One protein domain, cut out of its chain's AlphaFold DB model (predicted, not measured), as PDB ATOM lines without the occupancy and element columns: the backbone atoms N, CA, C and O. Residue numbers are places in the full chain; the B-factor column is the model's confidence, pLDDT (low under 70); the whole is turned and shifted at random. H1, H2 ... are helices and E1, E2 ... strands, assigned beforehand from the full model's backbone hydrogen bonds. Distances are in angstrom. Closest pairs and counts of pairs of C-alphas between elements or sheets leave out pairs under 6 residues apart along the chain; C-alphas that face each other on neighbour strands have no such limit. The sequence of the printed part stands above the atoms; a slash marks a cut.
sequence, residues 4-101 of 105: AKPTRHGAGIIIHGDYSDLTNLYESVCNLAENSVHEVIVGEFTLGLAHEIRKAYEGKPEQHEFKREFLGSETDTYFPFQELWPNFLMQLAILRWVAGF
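This is residues 4 to 101 of the 105 residues of an uncharacterized protein of Blastocatellia bacterium (UniProt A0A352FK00). A small antiparallel sheet, E1 E2 E3, has helices on one face, making two layers: H1 and H2 form a helical hairpin, and H3 crosses H2 steeply. A long loop, residues 59 to 76, reaches one end. The printed part has 98 residues, with E1 E2 H1 H2 E3 H3 along the chain, class mixed. It is only just compact, close to loose, with radius of gyration of the C-alphas 14.6 A, spanning 47 by 29 by 23 A.

E2, residues 12 to 17, is antiparallel to E1, residues 4 to 6, N 5 to O 14 being 2.9 A, and to E3, residues 77 to 84, N 13 to O 83 being 2.8 A. H2, residues 39 to 58, runs along E3, 24 degrees on the local plane. H1, residues 19 to 34, touches H2, closest C-alphas Tyr 26 and Ala 50, 5.4 A. H3, residues 85 to 99, touches H2, closest C-alphas Phe 45 and Gln 91, 6.0 A. In H1 and H3 every O i to N i+4 pair is within hydrogen-bond range; in H2, 12 of 16.

E1 begins at C-alpha 4 (-20.866, 8.394, 40.317); H3 ends at C-alpha 99 (-14.699, 29.031, 39.372). H2 is 25.2 A long, E3 23.4 A.

The printed part has no cut. The link H2 to E3 is long. Residues 36 to 43 and 60 to 76 are under pLDDT 70.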
ATOM      1  N   ALA A   4     -20.735   8.490  41.761       91.25
ATOM      2  CA  ALA A   4     -20.866   8.394  40.317       91.25
ATOM      3  C   ALA A   4     -20.374   7.049  39.780       91.25
ATOM      4  O   ALA A   4     -19.441   6.449  40.320       91.25
ATOM      5  N   LYS A   5     -21.001   6.575  38.703       92.19
ATOM      6  CA  LYS A   5     -20.567   5.394  37.944       92.19
ATOM      7  C   LYS A   5     -20.844   5.584  36.451       92.19
ATOM      8  O   LYS A   5     -21.801   6.275  36.112       92.19
ATOM      9  N   PRO A   6     -20.081   4.957  35.545       93.62
ATOM     10  CA  PRO A   6     -20.437   4.942  34.130       93.62
ATOM     11  C   PRO A   6     -21.804   4.280  33.890       93.62
ATOM     12  O   PRO A   6     -22.216   3.381  34.630       93.62
ATOM     13  N   THR A   7     -22.499   4.685  32.828       91.00
ATOM     14  CA  THR A   7     -23.691   3.969  32.346       91.00
ATOM     15  C   THR A   7     -23.317   2.571  31.841       91.00
ATOM     16  O   THR A   7     -22.160   2.293  31.528       91.00
ATOM     17  N   ARG A   8     -24.304   1.669  31.714       85.69
ATOM     18  CA  ARG A   8     -24.091   0.262  31.310       85.69
ATOM     19  C   ARG A   8     -23.275   0.100  30.019       85.69
ATOM     20  O   ARG A   8     -22.527  -0.862  29.895       85.69
ATOM     21  N   HIS A   9     -23.435   1.023  29.072       89.19
ATOM     22  CA  HIS A   9     -22.741   1.014  27.781       89.19
ATOM     23  C   HIS A   9     -21.590   2.029  27.705       89.19
ATOM     24  O   HIS A   9     -21.038   2.245  26.633       89.19
ATOM     25  N   GLY A  10     -21.243   2.680  28.821       87.31
ATOM     26  CA  GLY A  10     -20.127   3.622  28.905       87.31
ATOM     27  C   GLY A  10     -20.335   4.956  28.183       87.31
ATOM     28  O   GLY A  10     -19.420   5.767  28.172       87.31
ATOM     29  N   ALA A  11     -21.514   5.217  27.612       92.31
ATOM     30  CA  ALA A  11     -21.808   6.452  26.879       92.31
ATOM     31  C   ALA A  11     -21.949   7.694  27.784       92.31
ATOM     32  O   ALA A  11     -21.927   8.826  27.302       92.31
ATOM     33  N   GLY A  12     -22.089   7.493  29.095       93.88
ATOM     34  CA  GLY A  12     -22.307   8.572  30.047       93.88
ATOM     35  C   GLY A  12     -21.994   8.191  31.485       93.88
ATOM     36  O   GLY A  12     -21.432   7.126  31.760       93.88
ATOM     37  N   ILE A  13     -22.417   9.061  32.390       94.31
ATOM     38  CA  ILE A  13     -22.250   8.970  33.834       94.31
ATOM     39  C   ILE A  13     -23.623   8.947  34.512       94.31
ATOM     40  O   ILE A  13     -24.558   9.612  34.077       94.31
ATOM     41  N   ILE A  14     -23.749   8.147  35.565       92.94
ATOM     42  CA  ILE A  14     -24.889   8.130  36.477       92.94
ATOM     43  C   ILE A  14     -24.393   8.702  37.794       92.94
ATOM     44  O   ILE A  14     -23.464   8.139  38.383       92.94
ATOM     45  N   ILE A  15     -25.006   9.788  38.245       92.75
ATOM     46  CA  ILE A  15     -24.677  10.465  39.498       92.75
ATOM     47  C   ILE A  15     -25.825  10.223  40.470       92.75
ATOM     48  O   ILE A  15     -26.983  10.372  40.104       92.75
ATOM     49  N   HIS A  16     -25.493   9.818  41.690       90.81
ATOM     50  CA  HIS A  16     -26.414   9.557  42.785       90.81
ATOM     51  C   HIS A  16     -26.098  10.514  43.935       90.81
ATOM     52  O   HIS A  16     -24.933  10.640  44.315       90.81
ATOM     53  N   GLY A  17     -27.128  11.099  44.531       90.19
ATOM     54  CA  GLY A  17     -27.050  11.810  45.805       90.19
ATOM     55  C   GLY A  17     -28.368  11.664  46.558       90.19
ATOM     56  O   GLY A  17     -29.386  11.314  45.949       90.19
ATOM     57  N   ASP A  18     -28.338  11.875  47.866       90.00
ATOM     58  CA  ASP A  18     -29.564  12.090  48.634       90.00
ATOM     59  C   ASP A  18     -30.156  13.483  48.327       90.00
ATOM     60  O   ASP A  18     -29.622  14.245  47.515       90.00
ATOM     61  N   TYR A  19     -31.292  13.815  48.942       89.56
ATOM     62  CA  TYR A  19     -31.937  15.112  48.720       89.56
ATOM     63  C   TYR A  19     -30.993  16.281  49.043       89.56
ATOM     64  O   TYR A  19     -30.854  17.202  48.240       89.56
ATOM     65  N   SER A  20     -30.296  16.222  50.182       91.38
ATOM     66  CA  SER A  20     -29.407  17.300  50.617       91.38
ATOM     67  C   SER A  20     -28.199  17.443  49.695       91.38
ATOM     68  O   SER A  20     -27.838  18.565  49.343       91.38
ATOM     69  N   ASP A  21     -27.600  16.333  49.259       93.12
ATOM     70  CA  ASP A  21     -26.491  16.344  48.304       93.12
ATOM     71  C   ASP A  21     -26.856  17.071  47.014       93.12
ATOM     72  O   ASP A  21     -26.083  17.890  46.516       93.12
ATOM     73  N   LEU A  22     -28.014  16.732  46.443       93.06
ATOM     74  CA  LEU A  22     -28.396  17.223  45.128       93.06
ATOM     75  C   LEU A  22     -28.898  18.661  45.184       93.06
ATOM     76  O   LEU A  22     -28.604  19.419  44.263       93.06
ATOM     77  N   THR A  23     -29.566  19.066  46.267       94.12
ATOM     78  CA  THR A  23     -29.880  20.482  46.498       94.12
ATOM     79  C   THR A  23     -28.598  21.306  46.639       94.12
ATOM     80  O   THR A  23     -28.438  22.296  45.930       94.12
ATOM     81  N   ASN A  24     -27.627  20.851  47.441       95.06
ATOM     82  CA  ASN A  24     -26.340  21.542  47.588       95.06
ATOM     83  C   ASN A  24     -25.554  21.604  46.266       95.06
ATOM     84  O   ASN A  24     -24.921  22.617  45.958       95.06
ATOM     85  N   LEU A  25     -25.582  20.529  45.468       94.38
ATOM     86  CA  LEU A  25     -24.941  20.506  44.154       94.38
ATOM     87  C   LEU A  25     -25.617  21.485  43.188       94.38
ATOM     88  O   LEU A  25     -24.917  22.224  42.498       94.38
ATOM     89  N   TYR A  26     -26.950  21.505  43.150       94.44
ATOM     90  CA  TYR A  26     -27.727  22.441  42.339       94.44
ATOM     91  C   TYR A  26     -27.384  23.891  42.684       94.44
ATOM     92  O   TYR A  26     -26.988  24.649  41.800       94.44
ATOM     93  N   GLU A  27     -27.445  24.251  43.968       93.00
ATOM     94  CA  GLU A  27     -27.110  25.599  44.437       93.00
ATOM     95  C   GLU A  27     -25.665  25.968  44.096       93.00
ATOM     96  O   GLU A  27     -25.406  27.067  43.616       93.00
ATOM     97  N   SER A  28     -24.718  25.039  44.257       91.50
ATOM     98  CA  SER A  28     -23.315  25.272  43.890       91.50
ATOM     99  C   SER A  28     -23.147  25.570  42.396       91.50
ATOM    100  O   SER A  28     -22.388  26.465  42.027       91.50
ATOM    101  N   VAL A  29     -23.851  24.834  41.530       91.12
ATOM    102  CA  VAL A  29     -23.824  25.045  40.075       91.12
ATOM    103  C   VAL A  29     -24.456  26.390  39.711       91.12
ATOM    104  O   VAL A  29     -23.854  27.139  38.942       91.12
ATOM    105  N   CYS A  30     -25.618  26.721  40.282       88.94
ATOM    106  CA  CYS A  30     -26.296  28.003  40.070       88.94
ATOM    107  C   CYS A  30     -25.444  29.183  40.544       88.94
ATOM    108  O   CYS A  30     -25.215  30.109  39.774       88.94
ATOM    109  N   ASN A  31     -24.885  29.108  41.753       87.50
ATOM    110  CA  ASN A  31     -24.029  30.155  42.305       87.50
ATOM    111  C   ASN A  31     -22.790  30.390  41.437       87.50
ATOM    112  O   ASN A  31     -22.386  31.531  41.237       87.50
ATOM    113  N   LEU A  32     -22.175  29.331  40.902       84.50
ATOM    114  CA  LEU A  32     -21.071  29.497  39.958       84.50
ATOM    115  C   LEU A  32     -21.549  30.170  38.666       84.50
ATOM    116  O   LEU A  32     -20.882  31.075  38.181       84.50
ATOM    117  N   ALA A  33     -22.694  29.762  38.121       81.69
ATOM    118  CA  ALA A  33     -23.221  30.312  36.877       81.69
ATOM    119  C   ALA A  33     -23.601  31.803  36.975       81.69
ATOM    120  O   ALA A  33     -23.236  32.578  36.089       81.69
ATOM    121  N   GLU A  34     -24.296  32.195  38.046       79.12
ATOM    122  CA  GLU A  34     -24.761  33.568  38.296       79.12
ATOM    123  C   GLU A  34     -23.597  34.535  38.551       79.12
ATOM    124  O   GLU A  34     -23.617  35.670  38.087       79.12
ATOM    125  N   ASN A  35     -22.527  34.072  39.201       74.06
ATOM    126  CA  ASN A  35     -21.330  34.875  39.480       74.06
ATOM    127  C   ASN A  35     -20.300  34.845  38.335       74.06
ATOM    128  O   ASN A  35     -19.090  34.923  38.557       74.06
ATOM    129  N   SER A  36     -20.751  34.667  37.091       69.69
ATOM    130  CA  SER A  36     -19.861  34.589  35.935       69.69
ATOM    131  C   SER A  36     -19.909  35.866  35.096       69.69
ATOM    132  O   SER A  36     -20.965  36.348  34.705       69.69
ATOM    133  N   VAL A  37     -18.736  36.380  34.708       65.94
ATOM    134  CA  VAL A  37     -18.603  37.547  33.802       65.94
ATOM    135  C   VAL A  37     -19.158  37.256  32.390       65.94
ATOM    136  O   VAL A  37     -19.315  38.151  31.561       65.94
ATOM    137  N   HIS A  38     -19.459  35.988  32.095       67.38
ATOM    138  CA  HIS A  38     -19.860  35.491  30.784       67.38
ATOM    139  C   HIS A  38     -21.217  34.772  30.828       67.38
ATOM    140  O   HIS A  38     -21.355  33.677  30.275       67.38
ATOM    141  N   GLU A  39     -22.215  35.418  31.442       65.00
ATOM    142  CA  GLU A  39     -23.581  34.906  31.656       65.00
ATOM    143  C   GLU A  39     -24.195  34.197  30.440       65.00
ATOM    144  O   GLU A  39     -24.834  33.165  30.599       65.00
ATOM    145  N   VAL A  40     -23.995  34.701  29.216       65.56
ATOM    146  CA  VAL A  40     -24.663  34.148  28.021       65.56
ATOM    147  C   VAL A  40     -24.161  32.741  27.669       65.56
ATOM    148  O   VAL A  40     -24.960  31.846  27.421       65.56
ATOM    149  N   ILE A  41     -22.842  32.527  27.655       65.56
ATOM    150  CA  ILE A  41     -22.252  31.224  27.289       65.56
ATOM    151  C   ILE A  41     -22.297  30.274  28.485       65.56
ATOM    152  O   ILE A  41     -22.534  29.078  28.331       65.56
ATOM    153  N   VAL A  42     -22.070  30.802  29.686       68.69
ATOM    154  CA  VAL A  42     -22.092  30.009  30.913       68.69
ATOM    155  C   VAL A  42     -23.516  29.554  31.211       68.69
ATOM    156  O   VAL A  42     -23.712  28.376  31.508       68.69
ATOM    157  N   GLY A  43     -24.502  30.440  31.057       68.69
ATOM    158  CA  GLY A  43     -25.908  30.187  31.349       68.69
ATOM    159  C   GLY A  43     -26.450  28.972  30.608       68.69
ATOM    160  O   GLY A  43     -26.873  28.020  31.250       68.69
ATOM    161  N   GLU A  44     -26.376  28.924  29.277       71.94
ATOM    162  CA  GLU A  44     -27.011  27.835  28.514       71.94
ATOM    163  C   GLU A  44     -26.479  26.436  28.880       71.94
ATOM    164  O   GLU A  44     -27.256  25.486  29.006       71.94
ATOM    165  N   PHE A  45     -25.170  26.292  29.109       72.94
ATOM    166  CA  PHE A  45     -24.575  24.990  29.424       72.94
ATOM    167  C   PHE A  45     -24.697  24.610  30.902       72.94
ATOM    168  O   PHE A  45     -24.960  23.445  31.212       72.94
ATOM    169  N   THR A  46     -24.527  25.565  31.819       77.69
ATOM    170  CA  THR A  46     -24.642  25.298  33.264       77.69
ATOM    171  C   THR A  46     -26.093  25.101  33.697       77.69
ATOM    172  O   THR A  46     -26.350  24.238  34.538       77.69
ATOM    173  N   LEU A  47     -27.051  25.783  33.053       80.75
ATOM    174  CA  LEU A  47     -28.484  25.563  33.266       80.75
ATOM    175  C   LEU A  47     -28.913  24.154  32.857       80.75
ATOM    176  O   LEU A  47     -29.784  23.584  33.507       80.75
ATOM    177  N   GLY A  48     -28.281  23.563  31.835       86.19
ATOM    178  CA  GLY A  48     -28.526  22.167  31.460       86.19
ATOM    179  C   GLY A  48     -28.198  21.193  32.594       86.19
ATOM    180  O   GLY A  48     -29.031  20.367  32.960       86.19
ATOM    181  N   LEU A  49     -27.022  21.344  33.215       90.44
ATOM    182  CA  LEU A  49     -26.622  20.509  34.352       90.44
ATOM    183  C   LEU A  49     -27.503  20.766  35.583       90.44
ATOM    184  O   LEU A  49     -27.965  19.819  36.219       90.44
ATOM    185  N   ALA A  50     -27.757  22.037  35.908       91.94
ATOM    186  CA  ALA A  50     -28.616  22.420  37.025       91.94
ATOM    187  C   ALA A  50     -30.034  21.851  36.864       91.94
ATOM    188  O   ALA A  50     -30.611  21.331  37.819       91.94
ATOM    189  N   HIS A  51     -30.574  21.875  35.645       90.88
ATOM    190  CA  HIS A  51     -31.874  21.298  35.328       90.88
ATOM    191  C   HIS A  51     -31.919  19.787  35.588       90.88
ATOM    192  O   HIS A  51     -32.855  19.320  36.240       90.88
ATOM    193  N   GLU A  52     -30.923  19.018  35.135       90.44
ATOM    194  CA  GLU A  52     -30.898  17.567  35.373       90.44
ATOM    195  C   GLU A  52     -30.743  17.220  36.861       90.44
ATOM    196  O   GLU A  52     -31.425  16.312  37.343       90.44
ATOM    197  N   ILE A  53     -29.935  17.976  37.618       93.06
ATOM    198  CA  ILE A  53     -29.818  17.807  39.078       93.06
ATOM    199  C   ILE A  53     -31.159  18.101  39.758       93.06
ATOM    200  O   ILE A  53     -31.641  17.295  40.556       93.06
ATOM    201  N   ARG A  54     -31.782  19.233  39.415       91.94
ATOM    202  CA  ARG A  54     -33.070  19.663  39.967       91.94
ATOM    203  C   ARG A  54     -34.160  18.634  39.719       91.94
ATOM    204  O   ARG A  54     -34.848  18.204  40.640       91.94
ATOM    205  N   LYS A  55     -34.269  18.179  38.475       90.50
ATOM    206  CA  LYS A  55     -35.213  17.140  38.071       90.50
ATOM    207  C   LYS A  55     -34.995  15.828  38.825       90.50
ATOM    208  O   LYS A  55     -35.966  15.108  39.045       90.50
ATOM    209  N   ALA A  56     -33.764  15.514  39.226       88.38
ATOM    210  CA  ALA A  56     -33.462  14.303  39.980       88.38
ATOM    211  C   ALA A  56     -34.125  14.302  41.366       88.38
ATOM    212  O   ALA A  56     -34.774  13.319  41.716       88.38
ATOM    213  N   TYR A  57     -33.997  15.394  42.134       87.06
ATOM    214  CA  TYR A  57     -34.547  15.473  43.495       87.06
ATOM    215  C   TYR A  57     -35.988  16.013  43.557       87.06
ATOM    216  O   TYR A  57     -36.691  15.743  44.528       87.06
ATOM    217  N   GLU A  58     -36.448  16.765  42.549       87.62
ATOM    218  CA  GLU A  58     -37.852  17.208  42.433       87.62
ATOM    219  C   GLU A  58     -38.742  16.190  41.707       87.62
ATOM    220  O   GLU A  58     -39.972  16.236  41.810       87.62
ATOM    221  N   GLY A  59     -38.135  15.286  40.934       70.50
ATOM    222  CA  GLY A  59     -38.832  14.244  40.197       70.50
ATOM    223  C   GLY A  59     -39.567  13.283  41.128       70.50
ATOM    224  O   GLY A  59     -39.151  13.028  42.256       70.50
ATOM    225  N   LYS A  60     -40.685  12.722  40.649       57.06
ATOM    226  CA  LYS A  60     -41.447  11.729  41.415       57.06
ATOM    227  C   LYS A  60     -40.523  10.553  41.796       57.06
ATOM    228  O   LYS A  60     -39.979   9.924  40.884       57.06
ATOM    229  N   PRO A  61     -40.397  10.209  43.093       52.69
ATOM    230  CA  PRO A  61     -39.498   9.153  43.580       52.69
ATOM    231  C   PRO A  61     -39.699   7.796  42.882       52.69
ATOM    232  O   PRO A  61     -38.754   7.052  42.629       52.69
ATOM    233  N   GLU A  62     -40.933   7.522  42.453       49.31
ATOM    234  CA  GLU A  62     -41.379   6.252  41.870       49.31
ATOM    235  C   GLU A  62     -40.604   5.780  40.621       49.31
ATOM    236  O   GLU A  62     -40.672   4.599  40.288       49.31
ATOM    237  N   GLN A  63     -39.872   6.654  39.917       49.41
ATOM    238  CA  GLN A  63     -39.180   6.287  38.668       49.41
ATOM    239  C   GLN A  63     -37.677   6.021  38.820       49.41
ATOM    240  O   GLN A  63     -37.077   5.422  37.925       49.41
ATOM    241  N   HIS A  64     -37.060   6.434  39.932       50.94
ATOM    242  CA  HIS A  64     -35.600   6.486  40.030       50.94
ATOM    243  C   HIS A  64     -35.030   6.089  41.400       50.94
ATOM    244  O   HIS A  64     -33.821   6.159  41.574       50.94
ATOM    245  N   GLU A  65     -35.826   5.619  42.362       51.50
ATOM    246  CA  GLU A  65     -35.298   5.195  43.668       51.50
ATOM    247  C   GLU A  65     -34.219   4.099  43.554       51.50
ATOM    248  O   GLU A  65     -34.493   2.943  43.218       51.50
ATOM    249  N   PHE A  66     -32.977   4.449  43.897       54.44
ATOM    250  CA  PHE A  66     -31.936   3.471  44.198       54.44
ATOM    251  C   PHE A  66     -31.780   3.400  45.715       54.44
ATOM    252  O   PHE A  66     -31.114   4.239  46.320       54.44
ATOM    253  N   LYS A  67     -32.390   2.393  46.343       52.72
ATOM    254  CA  LYS A  67     -32.197   2.136  47.774       52.72
ATOM    255  C   LYS A  67     -30.815   1.523  47.973       52.72
ATOM    256  O   LYS A  67     -30.568   0.394  47.548       52.72
ATOM    257  N   ARG A  68     -29.894   2.267  48.589       50.22
ATOM    258  CA  ARG A  68     -28.658   1.676  49.110       50.22
ATOM    259  C   ARG A  68     -28.946   1.093  50.483       50.22
ATOM    260  O   ARG A  68     -29.192   1.831  51.425       50.22
ATOM    261  N   GLU A  69     -28.832  -0.220  50.610       45.91
ATOM    262  CA  GLU A  69     -28.636  -0.858  51.912       45.91
ATOM    263  C   GLU A  69     -27.166  -0.678  52.307       45.91
ATOM    264  O   GLU A  69     -26.325  -1.541  52.057       45.91
ATOM    265  N   PHE A  70     -26.812   0.485  52.857       44.41
ATOM    266  CA  PHE A  70     -25.504   0.657  53.480       44.41
ATOM    267  C   PHE A  70     -25.670   0.457  54.986       44.41
ATOM    268  O   PHE A  70     -26.213   1.311  55.669       44.41
ATOM    269  N   LEU A  71     -25.240  -0.711  55.473       39.19
ATOM    270  CA  LEU A  71     -25.036  -1.018  56.895       39.19
ATOM    271  C   LEU A  71     -26.194  -0.612  57.826       39.19
ATOM    272  O   LEU A  71     -26.069   0.290  58.640       39.19
ATOM    273  N   GLY A  72     -27.289  -1.370  57.745       40.62
ATOM    274  CA  GLY A  72     -28.169  -1.651  58.881       40.62
ATOM    275  C   GLY A  72     -28.668  -0.455  59.692       40.62
ATOM    276  O   GLY A  72     -28.316  -0.364  60.855       40.62
ATOM    277  N   SER A  73     -29.541   0.378  59.121       45.16
ATOM    278  CA  SER A  73     -30.848   0.718  59.729       45.16
ATOM    279  C   SER A  73     -31.565   1.874  59.033       45.16
ATOM    280  O   SER A  73     -32.762   2.028  59.252       45.16
ATOM    281  N   GLU A  74     -30.895   2.648  58.179       53.47
ATOM    282  CA  GLU A  74     -31.527   3.757  57.455       53.47
ATOM    283  C   GLU A  74     -31.415   3.547  55.943       53.47
ATOM    284  O   GLU A  74     -30.334   3.476  55.363       53.47
ATOM    285  N   THR A  75     -32.567   3.364  55.295       58.75
ATOM    286  CA  THR A  75     -32.670   3.384  53.838       58.75
ATOM    287  C   THR A  75     -32.655   4.834  53.384       58.75
ATOM    288  O   THR A  75     -33.715   5.431  53.198       58.75
ATOM    289  N   ASP A  76     -31.465   5.400  53.220       67.56
ATOM    290  CA  ASP A  76     -31.325   6.704  52.583       67.56
ATOM    291  C   ASP A  76     -31.781   6.602  51.124       67.56
ATOM    292  O   ASP A  76     -31.323   5.747  50.352       67.56
ATOM    293  N   THR A  77     -32.727   7.459  50.748       79.69
ATOM    294  CA  THR A  77     -33.235   7.533  49.380       79.69
ATOM    295  C   THR A  77     -32.253   8.318  48.524       79.69
ATOM    296  O   THR A  77     -32.054   9.513  48.736       79.69
ATOM    297  N   TYR A  78     -31.665   7.650  47.532       85.25
ATOM    298  CA  TYR A  78     -30.804   8.286  46.541       85.25
ATOM    299  C   TYR A  78     -31.558   8.513  45.236       85.25
ATOM    300  O   TYR A  78     -32.229   7.605  44.729       85.25
ATOM    301  N   PHE A  79     -31.346   9.690  44.653       87.88
ATOM    302  CA  PHE A  79     -31.927  10.102  43.384       87.88
ATOM    303  C   PHE A  79     -30.838  10.107  42.297       87.88
ATOM    304  O   PHE A  79     -29.932  10.942  42.315       87.88
ATOM    305  N   PRO A  80     -30.839   9.135  41.373       88.88
ATOM    306  CA  PRO A  80     -29.928   9.113  40.252       88.88
ATOM    307  C   PRO A  80     -30.385  10.047  39.132       88.88
ATOM    308  O   PRO A  80     -31.553  10.039  38.747       88.88
ATOM    309  N   PHE A  81     -29.433  10.723  38.503       89.75
ATOM    310  CA  PHE A  81     -29.599  11.292  37.166       89.75
ATOM    311  C   PHE A  81     -28.476  10.826  36.245       89.75
ATOM    312  O   PHE A  81     -27.440  10.324  36.699       89.75
ATOM    313  N   GLN A  82     -28.713  10.916  34.938       91.19
ATOM    314  CA  GLN A  82     -27.779  10.449  33.921       91.19
ATOM    315  C   GLN A  82     -27.403  11.585  32.989       91.19
ATOM    316  O   GLN A  82     -28.276  12.309  32.527       91.19
ATOM    317  N   GLU A  83     -26.119  11.669  32.662       91.75
ATOM    318  CA  GLU A  83     -25.603  12.618  31.683       91.75
ATOM    319  C   GLU A  83     -24.650  11.939  30.706       91.75
ATOM    320  O   GLU A  83     -23.937  10.989  31.050       91.75
ATOM    321  N   LEU A  84     -24.630  12.417  29.465       93.94
ATOM    322  CA  LEU A  84     -23.685  11.925  28.462       93.94
ATOM    323  C   LEU A  84     -22.290  12.490  28.736       93.94
ATOM    324  O   LEU A  84     -22.151  13.653  29.111       93.94
ATOM    325  N   TRP A  85     -21.241  11.699  28.491       94.75
ATOM    326  CA  TRP A  85     -19.867  12.143  28.757       94.75
ATOM    327  C   TRP A  85     -19.492  13.457  28.063       94.75
ATOM    328  O   TRP A  85     -18.918  14.309  28.737       94.75
ATOM    329  N   PRO A  86     -19.809  13.672  26.768       93.81
ATOM    330  CA  PRO A  86     -19.485  14.934  26.111       93.81
ATOM    331  C   PRO A  86     -20.135  16.141  26.798       93.81
ATOM    332  O   PRO A  86     -19.458  17.141  27.021       93.81
ATOM    333  N   ASN A  87     -21.406  16.019  27.195       91.88
ATOM    334  CA  ASN A  87     -22.133  17.077  27.897       91.88
ATOM    335  C   ASN A  87     -21.518  17.329  29.270       91.88
ATOM    336  O   ASN A  87     -21.113  18.450  29.564       91.88
ATOM    337  N   PHE A  88     -21.365  16.269  30.067       93.12
ATOM    338  CA  PHE A  88     -20.846  16.355  31.426       93.12
ATOM    339  C   PHE A  88     -19.437  16.956  31.474       93.12
ATOM    340  O   PHE A  88     -19.161  17.842  32.279       93.12
ATOM    341  N   LEU A  89     -18.535  16.512  30.594       93.94
ATOM    342  CA  LEU A  89     -17.160  17.017  30.547       93.94
ATOM    343  C   LEU A  89     -17.102  18.480  30.106       93.94
ATOM    344  O   LEU A  89     -16.311  19.248  30.652       93.94
ATOM    345  N   MET A  90     -17.940  18.872  29.146       91.75
ATOM    346  CA  MET A  90     -18.043  20.261  28.704       91.75
ATOM    347  C   MET A  90     -18.594  21.160  29.817       91.75
ATOM    348  O   MET A  90     -17.981  22.177  30.135       91.75
ATOM    349  N   GLN A  91     -19.694  20.760  30.460       91.56
ATOM    350  CA  GLN A  91     -20.287  21.473  31.596       91.56
ATOM    351  C   GLN A  91     -19.283  21.605  32.751       91.56
ATOM    352  O   GLN A  91     -19.108  22.692  33.295       91.56
ATOM    353  N   LEU A  92     -18.557  20.531  33.077       91.56
ATOM    354  CA  LEU A  92     -17.521  20.541  34.111       91.56
ATOM    355  C   LEU A  92     -16.350  21.465  33.751       91.56
ATOM    356  O   LEU A  92     -15.827  22.161  34.621       91.56
ATOM    357  N   ALA A  93     -15.931  21.492  32.482       91.06
ATOM    358  CA  ALA A  93     -14.881  22.394  32.015       91.06
ATOM    359  C   ALA A  93     -15.301  23.867  32.132       91.06
ATOM    360  O   ALA A  93     -14.501  24.690  32.579       91.06
ATOM    361  N   ILE A  94     -16.556  24.182  31.794       88.00
ATOM    362  CA  ILE A  94     -17.130  25.524  31.951       88.00
ATOM    363  C   ILE A  94     -17.191  25.900  33.432       88.00
ATOM    364  O   ILE A  94     -16.659  26.940  33.805       88.00
ATOM    365  N   LEU A  95     -17.740  25.037  34.294       88.12
ATOM    366  CA  LEU A  95     -17.804  25.288  35.741       88.12
ATOM    367  C   LEU A  95     -16.422  25.513  36.351       88.12
ATOM    368  O   LEU A  95     -16.229  26.447  37.126       88.12
ATOM    369  N   ARG A  96     -15.437  24.693  35.967       89.38
ATOM    370  CA  ARG A  96     -14.042  24.872  36.383       89.38
ATOM    371  C   ARG A  96     -13.507  26.237  35.959       89.38
ATOM    372  O   ARG A  96     -12.794  26.871  36.732       89.38
ATOM    373  N   TRP A  97     -13.775  26.644  34.723       86.19
ATOM    374  CA  TRP A  97     -13.296  27.917  34.200       86.19
ATOM    375  C   TRP A  97     -13.922  29.094  34.946       86.19
ATOM    376  O   TRP A  97     -13.194  29.970  35.404       86.19
ATOM    377  N   VAL A  98     -15.237  29.056  35.159       84.44
ATOM    378  CA  VAL A  98     -15.987  30.072  35.907       84.44
ATOM    379  C   VAL A  98     -15.508  30.180  37.354       84.44
ATOM    380  O   VAL A  98     -15.250  31.279  37.830       84.44
ATOM    381  N   ALA A  99     -15.264  29.050  38.023       84.50
ATOM    382  CA  ALA A  99     -14.699  29.031  39.372       84.50
ATOM    383  C   ALA A  99     -13.300  29.681  39.467       84.50
ATOM    384  O   ALA A  99     -12.858  30.029  40.560       84.50
ATOM    385  N   GLY A 100     -12.590  29.843  38.342       84.31
ATOM    386  CA  GLY A 100     -11.312  30.553  38.271       84.31
ATOM    387  C   GLY A 100     -11.432  32.081  38.244       84.31
ATOM    388  O   GLY A 100     -10.433  32.760  38.476       84.31
ATOM    389  N   PHE A 101     -12.629  32.618  37.993       77.31
ATOM    390  CA  PHE A 101     -12.914  34.054  37.949       77.31
ATOM    391  C   PHE A 101     -14.072  34.405  38.892       77.31
ATOM    392  O   PHE A 101     -15.100  34.890  38.420       77.31
TER     393      PHE A 101